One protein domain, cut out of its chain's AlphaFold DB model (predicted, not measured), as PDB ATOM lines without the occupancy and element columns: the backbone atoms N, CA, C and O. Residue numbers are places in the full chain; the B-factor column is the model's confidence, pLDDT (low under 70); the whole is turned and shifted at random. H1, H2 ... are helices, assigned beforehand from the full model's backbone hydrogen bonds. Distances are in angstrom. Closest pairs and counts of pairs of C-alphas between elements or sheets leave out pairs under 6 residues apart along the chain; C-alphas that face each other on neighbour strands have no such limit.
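This is residues 2 to 46 of the 103 residues of an uncharacterized protein of Arthrobacter sp. NamB2 (UniProt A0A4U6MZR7). One long straight helix, H1, makes the length of the domain, and a much shorter helix, H2, packs along its first half, so that the two form a lopsided helical hairpin. A long stretch with no named element, residues 23 to 34, folds back from the far end of H1 to H2, and residues 19 to 24 stand free at that end. The printed part has 45 residues with two named helices, H1 then H2 along the chain, and no named strand; the class is all helix. The whole is loose, with a radius of gyration of the C-alphas of 11.8 A, and flat, with spans of 34 by 19 by 8 A.

H1, the longest helix, holds residues 2 to 22 and measures 30.8 A from first to last C-alpha, from C-alpha 2 at (-34.096, 36.458, -29.423) to C-alpha 22 at (-43.539, 11.689, -45.083). H2 holds residues 35 to 43 and measures 11.9 A, ending with C-alpha 43 at (-31.090, 31.064, -27.624).

H1 and H2 touch, with 11 pairs of C-alphas within 8 A. Their closest C-alphas, those of Ala 5 and Ala 42, are 6.1 A apart. They form a helical hairpin, at a shallow tilt of 30 degrees, opposite ways, with their centres 11.5 A apart. In H2 every O i to N i+4 pair is within hydrogen-bond range; in H1, 15 of 17 are.

The two C-alphas farthest apart, those of Lys 2 and Gly 24, are 34.4 A apart. The printed part has no cut, and its one link, H1 to H2, is long, with 12 residues. The mean pLDDT of the printed part is 70.2; residues 2 to 6 and 17 to 33 are under 70.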
ATOM      1  N   LYS A   2     -34.158  37.874 -29.859       58.81
ATOM      2  CA  LYS A   2     -34.096  36.458 -29.423       58.81
ATOM      3  C   LYS A   2     -35.355  35.632 -29.731       58.81
ATOM      4  O   LYS A   2     -35.262  34.451 -30.027       58.81
ATOM      5  N   GLU A   3     -36.520  36.269 -29.722       59.75
ATOM      6  CA  GLU A   3     -37.809  35.601 -29.950       59.75
ATOM      7  C   GLU A   3     -37.999  35.141 -31.406       59.75
ATOM      8  O   GLU A   3     -38.573  34.085 -31.648       59.75
ATOM      9  N   SER A   4     -37.456  35.885 -32.380       66.88
ATOM     10  CA  SER A   4     -37.566  35.497 -33.791       66.88
ATOM     11  C   SER A   4     -36.685  34.300 -34.141       66.88
ATOM     12  O   SER A   4     -37.070  33.516 -34.991       66.88
ATOM     13  N   ALA A   5     -35.539  34.125 -33.473       67.56
ATOM     14  CA  ALA A   5     -34.661  32.976 -33.707       67.56
ATOM     15  C   ALA A   5     -35.336  31.657 -33.298       67.56
ATOM     16  O   ALA A   5     -35.284  30.676 -34.032       67.56
ATOM     17  N   VAL A   6     -36.042  31.653 -32.163       66.19
ATOM     18  CA  VAL A   6     -36.825  30.491 -31.712       66.19
ATOM     19  C   VAL A   6     -38.028  30.233 -32.617       66.19
ATOM     20  O   VAL A   6     -38.326  29.080 -32.928       66.19
ATOM     21  N   ALA A   7     -38.711  31.299 -33.045       71.38
ATOM     22  CA  ALA A   7     -39.872  31.203 -33.923       71.38
ATOM     23  C   ALA A   7     -39.535  30.658 -35.321       71.38
ATOM     24  O   ALA A   7     -40.425  30.102 -35.952       71.38
ATOM     25  N   ASP A   8     -38.287  30.786 -35.780       72.25
ATOM     26  CA  ASP A   8     -37.801  30.212 -37.044       72.25
ATOM     27  C   ASP A   8     -37.244  28.785 -36.855       72.25
ATOM     28  O   ASP A   8     -37.563  27.872 -37.614       72.25
ATOM     29  N   ALA A   9     -36.472  28.552 -35.787       72.12
ATOM     30  CA  ALA A   9     -35.802  27.269 -35.554       72.12
ATOM     31  C   ALA A   9     -36.775  26.122 -35.223       72.12
ATOM     32  O   ALA A   9     -36.618  25.007 -35.717       72.12
ATOM     33  N   LEU A  10     -37.803  26.375 -34.404       74.31
ATOM     34  CA  LEU A  10     -38.778  25.348 -34.019       74.31
ATOM     35  C   LEU A  10     -39.614  24.798 -35.189       74.31
ATOM     36  O   LEU A  10     -39.760  23.574 -35.268       74.31
ATOM     37  N   PRO A  11     -40.197  25.624 -36.082       78.50
ATOM     38  CA  PRO A  11     -40.895  25.103 -37.250       78.50
ATOM     39  C   PRO A  11     -39.946  24.410 -38.226       78.50
ATOM     40  O   PRO A  11     -40.336  23.372 -38.745       78.50
ATOM     41  N   ALA A  12     -38.706  24.882 -38.400       76.38
ATOM     42  CA  ALA A  12     -37.717  24.200 -39.237       76.38
ATOM     43  C   ALA A  12     -37.399  22.783 -38.721       76.38
ATOM     44  O   ALA A  12     -37.523  21.819 -39.469       76.38
ATOM     45  N   LEU A  13     -37.111  22.624 -37.421       72.25
ATOM     46  CA  LEU A  13     -36.915  21.303 -36.800       72.25
ATOM     47  C   LEU A  13     -38.147  20.401 -36.923       72.25
ATOM     48  O   LEU A  13     -38.036  19.181 -37.053       72.25
ATOM     49  N   ARG A  14     -39.338  20.997 -36.837       75.56
ATOM     50  CA  ARG A  14     -40.594  20.261 -36.938       75.56
ATOM     51  C   ARG A  14     -40.903  19.824 -38.364       75.56
ATOM     52  O   ARG A  14     -41.453  18.738 -38.531       75.56
ATOM     53  N   ASP A  15     -40.598  20.653 -39.353       73.25
ATOM     54  CA  ASP A  15     -40.775  20.319 -40.761       73.25
ATOM     55  C   ASP A  15     -39.706  19.340 -41.247       73.25
ATOM     56  O   ASP A  15     -40.046  18.455 -42.025       73.25
ATOM     57  N   GLU A  16     -38.477  19.395 -40.726       70.12
ATOM     58  CA  GLU A  16     -37.450  18.366 -40.950       70.12
ATOM     59  C   GLU A  16     -37.944  17.002 -40.438       70.12
ATOM     60  O   GLU A  16     -38.063  16.046 -41.201       70.12
ATOM     61  N   ALA A  17     -38.382  16.942 -39.173       68.62
ATOM     62  CA  ALA A  17     -38.920  15.715 -38.584       68.62
ATOM     63  C   ALA A  17     -40.178  15.203 -39.310       68.62
ATOM     64  O   ALA A  17     -40.376  13.996 -39.434       68.62
ATOM     65  N   ARG A  18     -41.037  16.106 -39.802       68.94
ATOM     66  CA  ARG A  18     -42.219  15.749 -40.602       68.94
ATOM     67  C   ARG A  18     -41.835  15.241 -41.992       68.94
ATOM     68  O   ARG A  18     -42.496  14.341 -42.497       68.94
ATOM     69  N   SER A  19     -40.808  15.813 -42.612       64.94
ATOM     70  CA  SER A  19     -40.344  15.415 -43.946       64.94
ATOM     71  C   SER A  19     -39.788  13.990 -43.938       64.94
ATOM     72  O   SER A  19     -40.066  13.226 -44.860       64.94
ATOM     73  N   ASP A  20     -39.099  13.597 -42.864       63.53
ATOM     74  CA  ASP A  20     -38.667  12.211 -42.645       63.53
ATOM     75  C   ASP A  20     -39.848  11.244 -42.437       63.53
ATOM     76  O   ASP A  20     -39.851  10.137 -42.989       63.53
ATOM     77  N   GLU A  21     -40.890  11.662 -41.702       60.06
ATOM     78  CA  GLU A  21     -42.127  10.876 -41.556       60.06
ATOM     79  C   GLU A  21     -42.854  10.701 -42.908       60.06
ATOM     80  O   GLU A  21     -43.323   9.603 -43.218       60.06
ATOM     81  N   GLU A  22     -42.919  11.746 -43.746       61.12
ATOM     82  CA  GLU A  22     -43.539  11.689 -45.083       61.12
ATOM     83  C   GLU A  22     -42.734  10.844 -46.083       61.12
ATOM     84  O   GLU A  22     -43.315  10.227 -46.979       61.12
ATOM     85  N   ALA A  23     -41.415  10.733 -45.899       64.81
ATOM     86  CA  ALA A  23     -40.557   9.827 -46.663       64.81
ATOM     87  C   ALA A  23     -40.739   8.341 -46.277       64.81
ATOM     88  O   ALA A  23     -40.079   7.463 -46.842       64.81
ATOM     89  N   GLY A  24     -41.644   8.035 -45.340       55.19
ATOM     90  CA  GLY A  24     -41.907   6.680 -44.855       55.19
ATOM     91  C   GLY A  24     -40.922   6.208 -43.783       55.19
ATOM     92  O   GLY A  24     -40.921   5.025 -43.439       55.19
ATOM     93  N   GLY A  25     -40.095   7.109 -43.245       59.56
ATOM     94  CA  GLY A  25     -39.232   6.836 -42.109       59.56
ATOM     95  C   GLY A  25     -40.027   6.922 -40.813       59.56
ATOM     96  O   GLY A  25     -40.329   8.007 -40.327       59.56
ATOM     97  N   THR A  26     -40.343   5.787 -40.190       57.47
ATOM     98  CA  THR A  26     -40.628   5.802 -38.750       57.47
ATOM     99  C   THR A  26     -39.320   6.131 -38.041       57.47
ATOM    100  O   THR A  26     -38.529   5.222 -37.781       57.47
ATOM    101  N   LEU A  27     -39.062   7.418 -37.785       60.06
ATOM    102  CA  LEU A  27     -37.948   7.836 -36.942       60.06
ATOM    103  C   LEU A  27     -38.099   7.132 -35.593       60.06
ATOM    104  O   LEU A  27     -39.118   7.281 -34.906       60.06
ATOM    105  N   ASP A  28     -37.107   6.323 -35.227       57.91
ATOM    106  CA  ASP A  28     -37.085   5.717 -33.907       57.91
ATOM    107  C   ASP A  28     -36.957   6.847 -32.871       57.91
ATOM    108  O   ASP A  28     -36.439   7.928 -33.149       57.91
ATOM    109  N   ARG A  29     -37.449   6.649 -31.645       58.69
ATOM    110  CA  ARG A  29     -37.484   7.715 -30.625       58.69
ATOM    111  C   ARG A  29     -36.092   8.281 -30.311       58.69
ATOM    112  O   ARG A  29     -35.986   9.425 -29.886       58.69
ATOM    113  N   LYS A  30     -35.063   7.469 -30.533       56.47
ATOM    114  CA  LYS A  30     -33.630   7.779 -30.425       56.47
ATOM    115  C   LYS A  30     -33.070   8.595 -31.597       56.47
ATOM    116  O   LYS A  30     -32.049   9.241 -31.411       56.47
ATOM    117  N   ASP A  31     -33.744   8.591 -32.744       58.09
ATOM    118  CA  ASP A  31     -33.376   9.361 -33.940       58.09
ATOM    119  C   ASP A  31     -34.146  10.688 -34.023       58.09
ATOM    120  O   ASP A  31     -33.943  11.477 -34.945       58.09
ATOM    121  N   ARG A  32     -35.043  10.963 -33.060       63.59
ATOM    122  CA  ARG A  32     -35.689  12.273 -32.970       63.59
ATOM    123  C   ARG A  32     -34.624  13.348 -32.748       63.59
ATOM    124  O   ARG A  32     -33.761  13.163 -31.890       63.59
ATOM    125  N   PRO A  33     -34.718  14.482 -33.459       64.94
ATOM    126  CA  PRO A  33     -33.743  15.547 -33.322       64.94
ATOM    127  C   PRO A  33     -33.719  16.065 -31.883       64.94
ATOM    128  O   PRO A  33     -34.768  16.211 -31.242       64.94
ATOM    129  N   ASP A  34     -32.515  16.346 -31.384       75.62
ATOM    130  CA  ASP A  34     -32.324  16.914 -30.058       75.62
ATOM    131  C   ASP A  34     -32.767  18.383 -30.054       75.62
ATOM    132  O   ASP A  34     -32.036  19.323 -30.395       75.62
ATOM    133  N   VAL A  35     -34.040  18.561 -29.707       78.25
ATOM    134  CA  VAL A  35     -34.686  19.869 -29.630       78.25
ATOM    135  C   VAL A  35     -34.037  20.731 -28.545       78.25
ATOM    136  O   VAL A  35     -34.042  21.950 -28.683       78.25
ATOM    137  N   ALA A  36     -33.466  20.140 -27.490       80.62
ATOM    138  CA  ALA A  36     -32.852  20.904 -26.412       80.62
ATOM    139  C   ALA A  36     -31.519  21.509 -26.850       80.62
ATOM    140  O   ALA A  36     -31.329  22.713 -26.676       80.62
ATOM    141  N   ALA A  37     -30.659  20.721 -27.501       80.44
ATOM    142  CA  ALA A  37     -29.403  21.211 -28.068       80.44
ATOM    143  C   ALA A  37     -29.643  22.322 -29.109       80.44
ATOM    144  O   ALA A  37     -29.052  23.400 -29.033       80.44
ATOM    145  N   SER A  38     -30.596  22.110 -30.022       80.44
ATOM    146  CA  SER A  38     -30.919  23.089 -31.071       80.44
ATOM    147  C   SER A  38     -31.519  24.386 -30.510       80.44
ATOM    148  O   SER A  38     -31.229  25.484 -30.987       80.44
ATOM    149  N   LEU A  39     -32.363  24.281 -29.476       81.12
ATOM    150  CA  LEU A  39     -32.979  25.439 -28.827       81.12
ATOM    151  C   LEU A  39     -31.967  26.204 -27.959       81.12
ATOM    152  O   LEU A  39     -32.021  27.432 -27.902       81.12
ATOM    153  N   ALA A  40     -31.027  25.498 -27.328       85.50
ATOM    154  CA  ALA A  40     -29.916  26.084 -26.586       85.50
ATOM    155  C   ALA A  40     -28.995  26.904 -27.498       85.50
ATOM    156  O   ALA A  40     -28.724  28.068 -27.193       85.50
ATOM    157  N   GLU A  41     -28.611  26.355 -28.655       82.31
ATOM    158  CA  GLU A  41     -27.809  27.061 -29.660       82.31
ATOM    159  C   GLU A  41     -28.531  28.314 -30.188       82.31
ATOM    160  O   GLU A  41     -27.957  29.405 -30.196       82.31
ATOM    161  N   ALA A  42     -29.819  28.202 -30.535       81.38
ATOM    162  CA  ALA A  42     -30.613  29.326 -31.041       81.38
ATOM    163  C   ALA A  42     -30.816  30.453 -30.009       81.38
ATOM    164  O   ALA A  42     -30.905  31.632 -30.368       81.38
ATOM    165  N   LEU A  43     -30.902  30.108 -28.720       81.69
ATOM    166  CA  LEU A  43     -31.090  31.064 -27.624       81.69
ATOM    167  C   LEU A  43     -29.776  31.594 -27.038       81.69
ATOM    168  O   LEU A  43     -29.802  32.590 -26.302       81.69
ATOM    169  N   GLY A  44     -28.646  30.957 -27.362       83.31
ATOM    170  CA  GLY A  44     -27.355  31.205 -26.725       83.31
ATOM    171  C   GLY A  44     -27.380  30.882 -25.228       83.31
ATOM    172  O   GLY A  44     -26.832  31.645 -24.432       83.31
ATOM    173  N   LEU A  45     -28.090  29.819 -24.849       86.00
ATOM    174  CA  LEU A  45     -28.204  29.323 -23.477       86.00
ATOM    175  C   LEU A  45     -27.479  27.985 -23.341       86.00
ATOM    176  O   LEU A  45     -27.215  27.310 -24.331       86.00
ATOM    177  N   ASP A  46     -27.199  27.583 -22.105       85.19
ATOM    178  CA  ASP A  46     -26.663  26.255 -21.829       85.19
ATOM    179  C   ASP A  46     -27.735  25.178 -22.055       85.19
ATOM    180  O   ASP A  46     -28.834  25.247 -21.494       85.19
TER     181      ASP A  46